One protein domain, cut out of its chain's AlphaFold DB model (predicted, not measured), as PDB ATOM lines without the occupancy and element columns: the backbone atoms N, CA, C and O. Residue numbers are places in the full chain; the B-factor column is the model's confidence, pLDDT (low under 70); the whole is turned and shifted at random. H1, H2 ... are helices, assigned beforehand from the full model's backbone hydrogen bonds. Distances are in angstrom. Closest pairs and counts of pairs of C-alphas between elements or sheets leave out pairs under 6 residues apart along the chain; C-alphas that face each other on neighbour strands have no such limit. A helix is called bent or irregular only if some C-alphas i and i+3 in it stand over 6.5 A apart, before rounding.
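Overview. This is residues 12 to 44 and 52 to 127 of the 187 residues of an uncharacterized protein of Peptoniphilus lacrimalis (UniProt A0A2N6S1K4). Three long helices, H1, H2 and H5, make a three-helix up-and-down bundle, each running against the one before it in the chain, with their centres in a triangle. The short helix H4 packs on H1 and H2, the five-residue H3 packs on H2, and the stretches beside a cut, residues 41 to 44 and 52 to 56, trail off at one end of the longest axis. The printed part has 109 residues with five named helices, H1 to H5 in order, and no named strand; the class is all helix. It is elongated, 52 by 29 by 19 A, and only just compact, close to loose, with a radius of gyration of the C-alphas of 15.3 A.

Arrangement. Start with H1, residues 12 to 40, which has a kink of 46 degrees near residue 25. With its residues 28 to 35 alone it touches H2, residues 59 to 79; look at the closest C-alphas, those of Ala 35 and Ala 61, 4.9 A apart. The two run opposite ways at a shallow tilt of 34.9 degrees, only just short of steep. H2 is the hub, touching four helices. Its residues 73 to 77 touch H3, residues 81 to 85, closest at the C-alphas of Gly 77 and Ala 84, 4.3 A. Next, H4, residues 88 to 97, touches H2 at a steep tilt of 46 degrees, the same way, closest at the C-alphas of His 69 and Leu 88, 5.4 A. H4 also touches H1, closest at the C-alphas of Arg 22 and Gly 96, 6.0 A. Last, H5, residues 108 to 126, touches H2 at a shallow tilt of 20 degrees, opposite ways, closest at the C-alphas of Ile 68 and Ile 118, 7.1 A. H5 touches H1 too, closest at the C-alphas of Tyr 17 and Leu 112, 6.2 A, and is apart from H4. Every O i to N i+4 pair is within hydrogen-bond range in H4 and H5, against 20 of 25 in H1, 16 of 17 in H2 and 0 of 1 in H3, where 1 of 2 O i to N i+3 pairs is.

Along the chain. Find C-alpha 12 at (120.461, 177.439, 108.025); H1 runs 40.6 A from there. It is irregular, with C-alphas 35 and 38 7.2 A apart; H3 is only just irregular, with C-alphas 82 and 85 6.9 A apart. H2 begins at C-alpha 59, (98.425, 191.819, 129.520), and spans 30.5 A. H5 spans 25.8 A to C-alpha 126 at (99.937, 179.308, 122.969).

Size, cuts and confidence. Residues 45 to 51 are not printed, and C-alphas 44 and 52 are 13.7 A apart. Of the links printed whole, none is long. Mean pLDDT of the printed part is 87.8; residues 37 to 44 and 52 to 56 are under 70.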
ATOM      1  N   GLU A  12     121.561 177.986 107.225       90.62
ATOM      2  CA  GLU A  12     120.461 177.439 108.025       90.62
ATOM      3  C   GLU A  12     119.799 178.525 108.869       90.62
ATOM      4  O   GLU A  12     118.588 178.703 108.781       90.62
ATOM      5  N   CYS A  13     120.578 179.348 109.577       91.75
ATOM      6  CA  CYS A  13     120.038 180.462 110.356       91.75
ATOM      7  C   CYS A  13     119.239 181.451 109.496       91.75
ATOM      8  O   CYS A  13     118.199 181.938 109.932       91.75
ATOM      9  N   ARG A  14     119.669 181.721 108.255       92.56
ATOM     10  CA  ARG A  14     118.901 182.563 107.318       92.56
ATOM     11  C   ARG A  14     117.580 181.919 106.904       92.56
ATOM     12  O   ARG A  14     116.579 182.621 106.764       92.56
ATOM     13  N   HIS A  15     117.569 180.601 106.710       92.62
ATOM     14  CA  HIS A  15     116.345 179.862 106.419       92.62
ATOM     15  C   HIS A  15     115.381 179.896 107.611       92.62
ATOM     16  O   HIS A  15     114.207 180.215 107.424       92.62
ATOM     17  N   THR A  16     115.887 179.644 108.821       93.81
ATOM     18  CA  THR A  16     115.122 179.734 110.071       93.81
ATOM     19  C   THR A  16     114.533 181.125 110.241       93.81
ATOM     20  O   THR A  16     113.322 181.245 110.365       93.81
ATOM     21  N   TYR A  17     115.336 182.181 110.115       95.69
ATOM     22  CA  TYR A  17     114.855 183.564 110.176       95.69
ATOM     23  C   TYR A  17     113.694 183.792 109.194       95.69
ATOM     24  O   TYR A  17     112.612 184.233 109.581       95.69
ATOM     25  N   ALA A  18     113.876 183.442 107.916       94.00
ATOM     26  CA  ALA A  18     112.829 183.620 106.914       94.00
ATOM     27  C   ALA A  18     111.559 182.809 107.230       94.00
ATOM     28  O   ALA A  18     110.457 183.249 106.905       94.00
ATOM     29  N   LYS A  19     111.694 181.632 107.856       95.12
ATOM     30  CA  LYS A  19     110.561 180.832 108.336       95.12
ATOM     31  C   LYS A  19     109.811 181.555 109.457       95.12
ATOM     32  O   LYS A  19     108.589 181.636 109.369       95.12
ATOM     33  N   ILE A  20     110.525 182.127 110.430       96.00
ATOM     34  CA  ILE A  20     109.927 182.909 111.524       96.00
ATOM     35  C   ILE A  20     109.123 184.076 110.953       96.00
ATOM     36  O   ILE A  20     107.930 184.177 111.223       96.00
ATOM     37  N   ILE A  21     109.729 184.898 110.084       96.25
ATOM     38  CA  ILE A  21     109.045 186.049 109.468       96.25
ATOM     39  C   ILE A  21     107.724 185.629 108.811       96.25
ATOM     40  O   ILE A  21     106.708 186.298 108.977       96.25
ATOM     41  N   ARG A  22     107.724 184.521 108.061       94.31
ATOM     42  CA  ARG A  22     106.519 184.038 107.367       94.31
ATOM     43  C   ARG A  22     105.437 183.538 108.322       94.31
ATOM     44  O   ARG A  22     104.267 183.579 107.955       94.31
ATOM     45  N   ALA A  23     105.808 183.064 109.509       94.62
ATOM     46  CA  ALA A  23     104.863 182.611 110.525       94.62
ATOM     47  C   ALA A  23     104.224 183.775 111.305       94.62
ATOM     48  O   ALA A  23     103.097 183.631 111.784       94.62
ATOM     49  N   LEU A  24     104.900 184.930 111.395       96.00
ATOM     50  CA  LEU A  24     104.471 186.068 112.218       96.00
ATOM     51  C   LEU A  24     103.015 186.514 111.991       96.00
ATOM     52  O   LEU A  24     102.329 186.708 112.992       96.00
ATOM     53  N   PRO A  25     102.481 186.655 110.758       95.56
ATOM     54  CA  PRO A  25     101.090 187.086 110.578       95.56
ATOM     55  C   PRO A  25     100.078 186.146 111.248       95.56
ATOM     56  O   PRO A  25      99.145 186.598 111.913       95.56
ATOM     57  N   ALA A  26     100.287 184.833 111.128       92.94
ATOM     58  CA  ALA A  26      99.433 183.836 111.767       92.94
ATOM     59  C   ALA A  26      99.602 183.847 113.295       92.94
ATOM     60  O   ALA A  26      98.611 183.830 114.025       92.94
ATOM     61  N   GLN A  27     100.845 183.943 113.778       93.75
ATOM     62  CA  GLN A  27     101.144 184.043 115.208       93.75
ATOM     63  C   GLN A  27     100.487 185.285 115.830       93.75
ATOM     64  O   GLN A  27      99.799 185.174 116.839       93.75
ATOM     65  N   VAL A  28     100.608 186.456 115.197       95.38
ATOM     66  CA  VAL A  28      99.977 187.709 115.645       95.38
ATOM     67  C   VAL A  28      98.458 187.581 115.701       95.38
ATOM     68  O   VAL A  28      97.847 188.046 116.665       95.38
ATOM     69  N   ALA A  29      97.832 186.921 114.723       91.75
ATOM     70  CA  ALA A  29      96.393 186.668 114.753       91.75
ATOM     71  C   ALA A  29      95.985 185.818 115.971       91.75
ATOM     72  O   ALA A  29      95.016 186.152 116.655       91.75
ATOM     73  N   ILE A  30      96.746 184.765 116.289       90.12
ATOM     74  CA  ILE A  30      96.516 183.912 117.466       90.12
ATOM     75  C   ILE A  30      96.741 184.694 118.764       90.12
ATOM     76  O   ILE A  30      95.887 184.661 119.648       90.12
ATOM     77  N   VAL A  31      97.838 185.446 118.885       91.44
ATOM     78  CA  VAL A  31      98.132 186.237 120.091       91.44
ATOM     79  C   VAL A  31      97.081 187.325 120.301       91.44
ATOM     80  O   VAL A  31      96.641 187.522 121.429       91.44
ATOM     81  N   ARG A  32      96.597 187.980 119.236       90.50
ATOM     82  CA  ARG A  32      95.454 188.904 119.325       90.50
ATOM     83  C   ARG A  32      94.207 188.202 119.812       90.50
ATOM     84  O   ARG A  32      93.529 188.723 120.692       90.50
ATOM     85  N   GLN A  33      93.908 187.017 119.281       85.38
ATOM     86  CA  GLN A  33      92.822 186.228 119.835       85.38
ATOM     87  C   GLN A  33      93.068 185.989 121.320       85.38
ATOM     88  O   GLN A  33      92.207 186.343 122.089       85.38
ATOM     89  N   ILE A  34      94.222 185.521 121.783       83.50
ATOM     90  CA  ILE A  34      94.464 185.293 123.222       83.50
ATOM     91  C   ILE A  34      94.334 186.579 124.059       83.50
ATOM     92  O   ILE A  34      93.700 186.552 125.116       83.50
ATOM     93  N   ALA A  35      94.870 187.702 123.574       85.69
ATOM     94  CA  ALA A  35      94.790 189.014 124.215       85.69
ATOM     95  C   ALA A  35      93.341 189.434 124.484       85.69
ATOM     96  O   ALA A  35      93.030 189.928 125.569       85.69
ATOM     97  N   TYR A  36      92.462 189.181 123.509       79.62
ATOM     98  CA  TYR A  36      91.071 189.613 123.529       79.62
ATOM     99  C   TYR A  36      90.060 188.476 123.755       79.62
ATOM    100  O   TYR A  36      88.887 188.748 123.912       79.62
ATOM    101  N   LYS A  37      90.417 187.191 123.782       64.12
ATOM    102  CA  LYS A  37      89.454 186.062 123.831       64.12
ATOM    103  C   LYS A  37      88.977 185.762 125.246       64.12
ATOM    104  O   LYS A  37      87.938 185.124 125.380       64.12
ATOM    105  N   GLN A  38      89.595 186.353 126.276       51.94
ATOM    106  CA  GLN A  38      88.898 186.549 127.556       51.94
ATOM    107  C   GLN A  38      87.577 187.338 127.382       51.94
ATOM    108  O   GLN A  38      86.684 187.184 128.203       51.94
ATOM    109  N   VAL A  39      87.382 188.068 126.267       48.47
ATOM    110  CA  VAL A  39      86.138 188.780 125.899       48.47
ATOM    111  C   VAL A  39      85.043 187.857 125.329       48.47
ATOM    112  O   VAL A  39      83.896 188.273 125.225       48.47
ATOM    113  N   ARG A  40      85.325 186.588 124.985       45.19
ATOM    114  CA  ARG A  40      84.305 185.646 124.461       45.19
ATOM    115  C   ARG A  40      83.762 184.664 125.504       45.19
ATOM    116  O   ARG A  40      83.298 183.585 125.144       45.19
ATOM    117  N   LEU A  41      83.802 185.017 126.786       40.69
ATOM    118  CA  LEU A  41      83.021 184.314 127.800       40.69
ATOM    119  C   LEU A  41      81.727 185.087 128.051       40.69
ATOM    120  O   LEU A  41      81.734 186.164 128.635       40.69
ATOM    121  N   THR A  42      80.639 184.444 127.630       35.97
ATOM    122  CA  THR A  42      79.217 184.734 127.861       35.97
ATOM    123  C   THR A  42      78.504 185.617 126.830       35.97
ATOM    124  O   THR A  42      78.629 186.833 126.769       35.97
ATOM    125  N   HIS A  43      77.642 184.957 126.051       42.28
ATOM    126  CA  HIS A  43      76.329 185.496 125.728       42.28
ATOM    127  C   HIS A  43      75.658 185.973 127.023       42.28
ATOM    128  O   HIS A  43      75.147 185.144 127.768       42.28
ATOM    129  N   LEU A  44      75.632 187.274 127.289       43.06
ATOM    130  CA  LEU A  44      74.664 187.889 128.193       43.06
ATOM    131  C   LEU A  44      74.261 189.223 127.567       43.06
ATOM    132  O   LEU A  44      75.035 190.176 127.531       43.06
ATOM    133  N   VAL A  52      80.442 198.883 135.653       47.97
ATOM    134  CA  VAL A  52      81.130 197.612 135.361       47.97
ATOM    135  C   VAL A  52      82.612 197.893 135.060       47.97
ATOM    136  O   VAL A  52      82.895 198.631 134.110       47.97
ATOM    137  N   PRO A  53      83.564 197.355 135.847       45.75
ATOM    138  CA  PRO A  53      84.989 197.545 135.600       45.75
ATOM    139  C   PRO A  53      85.376 197.005 134.213       45.75
ATOM    140  O   PRO A  53      84.801 196.007 133.765       45.75
ATOM    141  N   PRO A  54      86.332 197.646 133.515       56.44
ATOM    142  CA  PRO A  54      86.771 197.192 132.203       56.44
ATOM    143  C   PRO A  54      87.235 195.735 132.287       56.44
ATOM    144  O   PRO A  54      87.939 195.343 133.218       56.44
ATOM    145  N   MET A  55      86.794 194.932 131.323       56.12
ATOM    146  CA  MET A  55      87.037 193.491 131.289       56.12
ATOM    147  C   MET A  55      88.548 193.187 131.324       56.12
ATOM    148  O   MET A  55      89.320 193.919 130.695       56.12
ATOM    149  N   PRO A  56      88.999 192.131 132.031       62.44
ATOM    150  CA  PRO A  56      90.421 191.828 132.125       62.44
ATOM    151  C   PRO A  56      90.986 191.480 130.743       62.44
ATOM    152  O   PRO A  56      90.494 190.588 130.054       62.44
ATOM    153  N   LEU A  57      92.020 192.217 130.338       74.38
ATOM    154  CA  LEU A  57      92.818 191.928 129.152       74.38
ATOM    155  C   LEU A  57      93.983 191.024 129.547       74.38
ATOM    156  O   LEU A  57      94.601 191.217 130.597       74.38
ATOM    157  N   ASN A  58      94.352 190.086 128.672       81.56
ATOM    158  CA  ASN A  58      95.575 189.321 128.876       81.56
ATOM    159  C   ASN A  58      96.790 190.214 128.566       81.56
ATOM    160  O   ASN A  58      97.247 190.329 127.428       81.56
ATOM    161  N   THR A  59      97.310 190.864 129.607       85.88
ATOM    162  CA  THR A  59      98.425 191.819 129.520       85.88
ATOM    163  C   THR A  59      99.723 191.182 129.031       85.88
ATOM    164  O   THR A  59     100.528 191.864 128.405       85.88
ATOM    165  N   ARG A  60      99.926 189.876 129.256       88.81
ATOM    166  CA  ARG A  60     101.080 189.137 128.725       88.81
ATOM    167  C   ARG A  60     101.004 189.028 127.200       88.81
ATOM    168  O   ARG A  60     101.982 189.318 126.522       88.81
ATOM    169  N   ALA A  61      99.834 188.691 126.663       90.38
ATOM    170  CA  ALA A  61      99.614 188.638 125.219       90.38
ATOM    171  C   ALA A  61      99.748 190.022 124.557       90.38
ATOM    172  O   ALA A  61     100.342 190.133 123.488       90.38
ATOM    173  N   LEU A  62      99.257 191.084 125.209       91.88
ATOM    174  CA  LEU A  62      99.434 192.462 124.730       91.88
ATOM    175  C   LEU A  62     100.913 192.865 124.665       91.88
ATOM    176  O   LEU A  62     101.370 193.324 123.624       91.88
ATOM    177  N   LYS A  63     101.683 192.603 125.728       95.12
ATOM    178  CA  LYS A  63     103.131 192.867 125.742       95.12
ATOM    179  C   LYS A  63     103.871 192.118 124.634       95.12
ATOM    180  O   LYS A  63     104.783 192.676 124.031       95.12
ATOM    181  N   LEU A  64     103.476 190.876 124.344       95.75
ATOM    182  CA  LEU A  64     104.059 190.107 123.246       95.75
ATOM    183  C   LEU A  64     103.748 190.740 121.878       95.75
ATOM    184  O   LEU A  64     104.636 190.804 121.032       95.75
ATOM    185  N   LEU A  65     102.530 191.253 121.665       96.31
ATOM    186  CA  LEU A  65     102.184 191.991 120.441       96.31
ATOM    187  C   LEU A  65     103.019 193.263 120.283       96.31
ATOM    188  O   LEU A  65     103.552 193.498 119.199       96.31
ATOM    189  N   ASP A  66     103.171 194.041 121.355       97.12
ATOM    190  CA  ASP A  66     103.984 195.262 121.350       97.12
ATOM    191  C   ASP A  66     105.455 194.943 121.054       97.12
ATOM    192  O   ASP A  66     106.105 195.632 120.269       97.12
ATOM    193  N   ARG A  67     105.977 193.852 121.626       97.94
ATOM    194  CA  ARG A  67     107.347 193.385 121.395       97.94
ATOM    195  C   ARG A  67     107.566 192.921 119.955       97.94
ATOM    196  O   ARG A  67     108.560 193.309 119.344       97.94
ATOM    197  N   ILE A  68     106.634 192.142 119.395       97.81
ATOM    198  CA  ILE A  68     106.659 191.757 117.975       97.81
ATOM    199  C   ILE A  68     106.671 193.013 117.102       97.81
ATOM    200  O   ILE A  68     107.495 193.124 116.197       97.81
ATOM    201  N   HIS A  69     105.791 193.977 117.391       98.19
ATOM    202  CA  HIS A  69     105.699 195.219 116.630       98.19
ATOM    203  C   HIS A  69     106.993 196.033 116.691       98.19
ATOM    204  O   HIS A  69     107.529 196.406 115.644       98.19
ATOM    205  N   ALA A  70     107.529 196.256 117.890       98.00
ATOM    206  CA  ALA A  70     108.789 196.959 118.085       98.00
ATOM    207  C   ALA A  70     109.930 196.286 117.306       98.00
ATOM    208  O   ALA A  70     110.669 196.970 116.595       98.00
ATOM    209  N   GLN A  71     110.024 194.954 117.356       98.06
ATOM    210  CA  GLN A  71     111.058 194.221 116.630       98.06
ATOM    211  C   GLN A  71     110.869 194.291 115.106       98.06
ATOM    212  O   GLN A  71     111.850 194.469 114.381       98.06
ATOM    213  N   CYS A  72     109.633 194.243 114.589       97.75
ATOM    214  CA  CYS A  72     109.372 194.496 113.167       97.75
ATOM    215  C   CYS A  72     109.886 195.880 112.738       97.75
ATOM    216  O   CYS A  72     110.529 195.998 111.694       97.75
ATOM    217  N   CYS A  73     109.637 196.915 113.543       97.31
ATOM    218  CA  CYS A  73     110.088 198.280 113.276       97.31
ATOM    219  C   CYS A  73     111.615 198.421 113.321       97.31
ATOM    220  O   CYS A  73     112.179 199.093 112.460       97.31
ATOM    221  N   VAL A  74     112.293 197.768 114.272       97.38
ATOM    222  CA  VAL A  74     113.765 197.735 114.338       97.38
ATOM    223  C   VAL A  74     114.335 197.128 113.061       97.38
ATOM    224  O   VAL A  74     115.140 197.760 112.379       97.38
ATOM    225  N   VAL A  75     113.870 195.933 112.700       97.19
ATOM    226  CA  VAL A  75     114.368 195.191 111.537       97.19
ATOM    227  C   VAL A  75     114.103 195.944 110.235       97.19
ATOM    228  O   VAL A  75     114.990 196.077 109.393       97.19
ATOM    229  N   LEU A  76     112.893 196.473 110.054       97.25
ATOM    230  CA  LEU A  76     112.562 197.233 108.853       97.25
ATOM    231  C   LEU A  76     113.248 198.599 108.807       97.25
ATOM    232  O   LEU A  76     113.600 199.048 107.720       97.25
ATOM    233  N   GLY A  77     113.498 199.234 109.953       96.31
ATOM    234  CA  GLY A  77     114.258 200.481 110.045       96.31
ATOM    235  C   GLY A  77     115.694 200.342 109.533       96.31
ATOM    236  O   GLY A  77     116.241 201.290 108.974       96.31
ATOM    237  N   GLN A  78     116.283 199.148 109.652       94.75
ATOM    238  CA  GLN A  78     117.583 198.826 109.053       94.75
ATOM    239  C   GLN A  78     117.521 198.709 107.518       94.75
ATOM    240  O   GLN A  78     118.536 198.874 106.846       94.75
ATOM    241  N   VAL A  79     116.349 198.390 106.955       94.00
ATOM    242  CA  VAL A  79     116.118 198.333 105.501       94.00
ATOM    243  C   VAL A  79     115.888 199.735 104.944       94.00
ATOM    244  O   VAL A  79     116.475 200.089 103.922       94.00
ATOM    245  N   ASP A  80     115.021 200.500 105.608       94.69
ATOM    246  CA  ASP A  80     114.688 201.889 105.303       94.69
ATOM    247  C   ASP A  80     114.151 202.564 106.574       94.69
ATOM    248  O   ASP A  80     113.191 202.093 107.191       94.69
ATOM    249  N   ALA A  81     114.734 203.703 106.955       94.88
ATOM    250  CA  ALA A  81     114.375 204.423 108.176       94.88
ATOM    251  C   ALA A  81     112.889 204.825 108.237       94.88
ATOM    252  O   ALA A  81     112.323 204.942 109.327       94.88
ATOM    253  N   ARG A  82     112.221 204.989 107.085       94.69
ATOM    254  CA  ARG A  82     110.784 205.303 107.014       94.69
ATOM    255  C   ARG A  82     109.913 204.189 107.589       94.69
ATOM    256  O   ARG A  82     108.794 204.449 108.025       94.69
ATOM    257  N   TYR A  83     110.415 202.957 107.611       94.81
ATOM    258  CA  TYR A  83     109.663 201.810 108.105       94.81
ATOM    259  C   TYR A  83     109.716 201.642 109.628       94.81
ATOM    260  O   TYR A  83     108.933 200.873 110.179       94.81
ATOM    261  N   ALA A  84     110.564 202.403 110.327       93.88
ATOM    262  CA  ALA A  84     110.773 202.281 111.772       93.88
ATOM    263  C   ALA A  84     109.556 202.671 112.637       93.88
ATOM    264  O   ALA A  84     109.584 202.509 113.855       93.88
ATOM    265  N   ARG A  85     108.500 203.233 112.037       94.31
ATOM    266  CA  ARG A  85     107.284 203.683 112.738       94.31
ATOM    267  C   ARG A  85     106.001 203.182 112.086       94.31
ATOM    268  O   ARG A  85     104.932 203.744 112.311       94.31
ATOM    269  N   LEU A  86     106.100 202.162 111.238       95.31
ATOM    270  CA  LEU A  86     104.918 201.603 110.596       95.31
ATOM    271  C   LEU A  86     103.992 200.972 111.635       95.31
ATOM    272  O   LEU A  86     104.482 200.341 112.569       95.31
ATOM    273  N   PRO A  87     102.664 201.065 111.462       96.69
ATOM    274  CA  PRO A  87     101.735 200.244 112.226       96.69
ATOM    275  C   PRO A  87     102.006 198.748 111.997       96.69
ATOM    276  O   PRO A  87     102.529 198.361 110.948       96.69
ATOM    277  N   LEU A  88     101.616 197.906 112.958       94.62
ATOM    278  CA  LEU A  88     101.942 196.475 112.968       94.62
ATOM    279  C   LEU A  88     101.546 195.744 111.671       94.62
ATOM    280  O   LEU A  88     102.371 195.038 111.106       94.62
ATOM    281  N   GLU A  89     100.326 195.932 111.158       95.50
ATOM    282  CA  GLU A  89      99.870 195.236 109.940       95.50
ATOM    283  C   GLU A  89     100.713 195.586 108.690       95.50
ATOM    284  O   GLU A  89     101.257 194.675 108.057       95.50
ATOM    285  N   PRO A  90     100.919 196.877 108.337       96.75
ATOM    286  CA  PRO A  90     101.886 197.261 107.310       96.75
ATOM    287  C   PRO A  90     103.297 196.718 107.549       96.75
ATOM    288  O   PRO A  90     103.942 196.285 106.594       96.75
ATOM    289  N   ALA A  91     103.774 196.733 108.798       97.44
ATOM    290  CA  ALA A  91     105.103 196.240 109.142       97.44
ATOM    291  C   ALA A  91     105.231 194.733 108.865       97.44
ATOM    292  O   ALA A  91     106.183 194.313 108.215       97.44
ATOM    293  N   LEU A  92     104.251 193.916 109.262       97.00
ATOM    294  CA  LEU A  92     104.241 192.475 108.988       97.00
ATOM    295  C   LEU A  92     104.258 192.174 107.487       97.00
ATOM    296  O   LEU A  92     105.030 191.326 107.037       97.00
ATOM    297  N   ARG A  93     103.448 192.896 106.701       96.75
ATOM    298  CA  ARG A  93     103.403 192.737 105.242       96.75
ATOM    299  C   ARG A  93     104.758 193.047 104.599       96.75
ATOM    300  O   ARG A  93     105.298 192.207 103.881       96.75
ATOM    301  N   ILE A  94     105.329 194.219 104.886       96.75
ATOM    302  CA  ILE A  94     106.612 194.650 104.306       96.75
ATOM    303  C   ILE A  94     107.762 193.758 104.790       96.75
ATOM    304  O   ILE A  94     108.676 193.449 104.021       96.75
ATOM    305  N   LEU A  95     107.723 193.290 106.040       96.38
ATOM    306  CA  LEU A  95     108.699 192.336 106.561       96.38
ATOM    307  C   LEU A  95     108.631 191.002 105.807       96.38
ATOM    308  O   LEU A  95     109.674 190.462 105.436       96.38
ATOM    309  N   GLY A  96     107.424 190.517 105.501       95.69
ATOM    310  CA  GLY A  96     107.198 189.348 104.649       95.69
ATOM    311  C   GLY A  96     107.764 189.515 103.234       95.69
ATOM    312  O   GLY A  96     108.464 188.627 102.742       95.69
ATOM    313  N   GLU A  97     107.544 190.674 102.607       95.31
ATOM    314  CA  GLU A  97     108.115 191.029 101.296       95.31
ATOM    315  C   GLU A  97     109.657 191.045 101.329       95.31
ATOM    316  O   GLU A  97     110.319 190.627 100.378       95.31
ATOM    317  N   ASN A  98     110.246 191.444 102.461       94.75
ATOM    318  CA  ASN A  98     111.693 191.509 102.670       94.75
ATOM    319  C   ASN A  98     112.291 190.257 103.346       94.75
ATOM    320  O   ASN A  98     113.476 190.261 103.694       94.75
ATOM    321  N   ALA A  99     111.539 189.155 103.473       93.62
ATOM    322  CA  ALA A  99     111.944 187.971 104.243       93.62
ATOM    323  C   ALA A  99     113.250 187.305 103.765       93.62
ATOM    324  O   ALA A  99     113.905 186.600 104.529       93.62
ATOM    325  N   LYS A 100     113.643 187.507 102.499       91.12
ATOM    326  CA  LYS A 100     114.930 187.029 101.957       91.12
ATOM    327  C   LYS A 100     116.080 188.022 102.161       91.12
ATOM    328  O   LYS A 100     117.232 187.596 102.208       91.12
ATOM    329  N   ARG A 101     115.789 189.324 102.240       92.19
ATOM    330  CA  ARG A 101     116.782 190.408 102.334       92.19
ATOM    331  C   ARG A 101     117.213 190.646 103.777       92.19
ATOM    332  O   ARG A 101     118.404 190.737 104.045       92.19
ATOM    333  N   VAL A 102     116.255 190.695 104.697       94.06
ATOM    334  CA  VAL A 102     116.482 190.966 106.123       94.06
ATOM    335  C   VAL A 102     117.535 190.048 106.766       94.06
ATOM    336  O   VAL A 102     118.440 190.568 107.413       94.06
ATOM    337  N   PRO A 103     117.542 188.719 106.535       93.44
ATOM    338  CA  PRO A 103     118.552 187.837 107.131       93.44
ATOM    339  C   PRO A 103     119.985 188.053 106.613       93.44
ATOM    340  O   PRO A 103     120.909 187.377 107.059       93.44
ATOM    341  N   GLN A 104     120.177 188.933 105.625       91.06
ATOM    342  CA  GLN A 104     121.482 189.296 105.066       91.06
ATOM    343  C   GLN A 104     122.020 190.611 105.649       91.06
ATOM    344  O   GLN A 104     123.144 190.999 105.330       91.06
ATOM    345  N   LEU A 105     121.231 191.306 106.476       91.81
ATOM    346  CA  LEU A 105     121.640 192.554 107.110       91.81
ATOM    347  C   LEU A 105     122.721 192.304 108.176       91.81
ATOM    348  O   LEU A 105     122.718 191.250 108.816       91.81
ATOM    349  N   PRO A 106     123.617 193.276 108.429       89.81
ATOM    350  CA  PRO A 106     124.682 193.125 109.423       89.81
ATOM    351  C   PRO A 106     124.184 192.838 110.846       89.81
ATOM    352  O   PRO A 106     124.869 192.172 111.616       89.81
ATOM    353  N   ALA A 107     122.993 193.329 111.203       91.38
ATOM    354  CA  ALA A 107     122.405 193.137 112.528       91.38
ATOM    355  C   ALA A 107     121.570 191.848 112.657       91.38
ATOM    356  O   ALA A 107     121.112 191.531 113.755       91.38
ATOM    357  N   ALA A 108     121.438 191.052 111.587       92.88
ATOM    358  CA  ALA A 108     120.541 189.898 111.555       92.88
ATOM    359  C   ALA A 108     120.852 188.834 112.626       92.88
ATOM    360  O   ALA A 108     119.953 188.106 113.041       92.88
ATOM    361  N   VAL A 109     122.100 188.750 113.106       91.88
ATOM    362  CA  VAL A 109     122.489 187.873 114.227       91.88
ATOM    363  C   VAL A 109     121.763 188.256 115.519       91.88
ATOM    364  O   VAL A 109     121.241 187.390 116.220       91.88
ATOM    365  N   TYR A 110     121.699 189.554 115.821       93.88
ATOM    366  CA  TYR A 110     121.014 190.064 117.006       93.88
ATOM    367  C   TYR A 110     119.503 189.939 116.854       93.88
ATOM    368  O   TYR A 110     118.830 189.477 117.774       93.88
ATOM    369  N   ASP A 111     118.988 190.257 115.667       95.38
ATOM    370  CA  ASP A 111     117.558 190.156 115.403       95.38
ATOM    371  C   ASP A 111     117.064 188.710 115.499       95.38
ATOM    372  O   ASP A 111     116.003 188.463 116.060       95.38
ATOM    373  N   LEU A 112     117.838 187.730 115.010       94.88
ATOM    374  CA  LEU A 112     117.479 186.313 115.119       94.88
ATOM    375  C   LEU A 112     117.401 185.848 116.579       94.88
ATOM    376  O   LEU A 112     116.509 185.077 116.934       94.88
ATOM    377  N   LYS A 113     118.301 186.332 117.442       95.25
ATOM    378  CA  LYS A 113     118.247 186.046 118.883       95.25
ATOM    379  C   LYS A 113     116.963 186.591 119.511       95.25
ATOM    380  O   LYS A 113     116.354 185.904 120.332       95.25
ATOM    381  N   GLU A 114     116.552 187.792 119.116       96.88
ATOM    382  CA  GLU A 114     115.311 188.401 119.592       96.88
ATOM    383  C   GLU A 114     114.079 187.660 119.060       96.88
ATOM    384  O   GLU A 114     113.173 187.343 119.830       96.88
ATOM    385  N   TRP A 115     114.083 187.263 117.785       97.31
ATOM    386  CA  TRP A 115     113.026 186.431 117.209       97.31
ATOM    387  C   TRP A 115     112.860 185.101 117.946       97.31
ATOM    388  O   TRP A 115     111.737 184.733 118.270       97.31
ATOM    389  N   HIS A 116     113.946 184.422 118.316       96.69
ATOM    390  CA  HIS A 116     113.860 183.209 119.136       96.69
ATOM    391  C   HIS A 116     113.364 183.462 120.564       96.69
ATOM    392  O   HIS A 116     112.764 182.582 121.186       96.69
ATOM    393  N   ALA A 117     113.626 184.637 121.139       95.50
ATOM    394  CA  ALA A 117     113.040 185.000 122.426       95.50
ATOM    395  C   ALA A 117     111.522 185.199 122.302       95.50
ATOM    396  O   ALA A 117     110.779 184.657 123.119       95.50
ATOM    397  N   ILE A 118     111.079 185.891 121.250       97.12
ATOM    398  CA  ILE A 118     109.663 186.071 120.910       97.12
ATOM    399  C   ILE A 118     108.986 184.720 120.650       97.12
ATOM    400  O   ILE A 118     107.918 184.478 121.199       97.12
ATOM    401  N   GLU A 119     109.599 183.818 119.878       94.75
ATOM    402  CA  GLU A 119     109.043 182.483 119.606       94.75
ATOM    403  C   GLU A 119     108.873 181.647 120.876       94.75
ATOM    404  O   GLU A 119     107.848 180.997 121.042       94.75
ATOM    405  N   ARG A 120     109.838 181.683 121.805       91.94
ATOM    406  CA  ARG A 120     109.707 180.984 123.096       91.94
ATOM    407  C   ARG A 120     108.577 181.554 123.947       91.94
ATOM    408  O   ARG A 120     107.878 180.805 124.621       91.94
ATOM    409  N   GLU A 121     108.409 182.872 123.940       91.38
ATOM    410  CA  GLU A 121     107.331 183.528 124.677       91.38
ATOM    411  C   GLU A 121     105.961 183.268 124.039       91.38
ATOM    412  O   GLU A 121     104.995 183.038 124.766       91.38
ATOM    413  N   TYR A 122     105.900 183.246 122.703       92.25
ATOM    414  CA  TYR A 122     104.743 182.804 121.930       92.25
ATOM    415  C   TYR A 122     104.372 181.367 122.294       92.25
ATOM    416  O   TYR A 122     103.241 181.134 122.704       92.25
ATOM    417  N   GLU A 123     105.326 180.438 122.244       87.06
ATOM    418  CA  GLU A 123     105.108 179.032 122.591       87.06
ATOM    419  C   GLU A 123     104.578 178.896 124.022       87.06
ATOM    420  O   GLU A 123     103.542 178.288 124.247       87.06
ATOM    421  N   ALA A 124     105.195 179.575 124.991       83.62
ATOM    422  CA  ALA A 124     104.741 179.576 126.382       83.62
ATOM    423  C   ALA A 124     103.401 180.309 126.621       83.62
ATOM    424  O   ALA A 124     102.932 180.368 127.761       83.62
ATOM    425  N   LEU A 125     102.834 180.962 125.603       84.00
ATOM    426  CA  LEU A 125     101.519 181.601 125.644       84.00
ATOM    427  C   LEU A 125     100.462 180.766 124.905       84.00
ATOM    428  O   LEU A 125      99.299 180.768 125.308       84.00
ATOM    429  N   THR A 126     100.843 180.097 123.815       80.12
ATOM    430  CA  THR A 126      99.937 179.308 122.969       80.12
ATOM    431  C   THR A 126      99.880 177.840 123.337       80.12
ATOM    432  O   THR A 126      98.886 177.187 123.024       80.12
ATOM    433  N   THR A 127     100.911 177.337 124.001       72.38
ATOM    434  CA  THR A 127     100.929 176.013 124.602       72.38
ATOM    435  C   THR A 127     100.350 176.187 125.994       72.38
ATOM    436  O   THR A 127     100.956 176.873 126.822       72.38
TER     437      THR A 127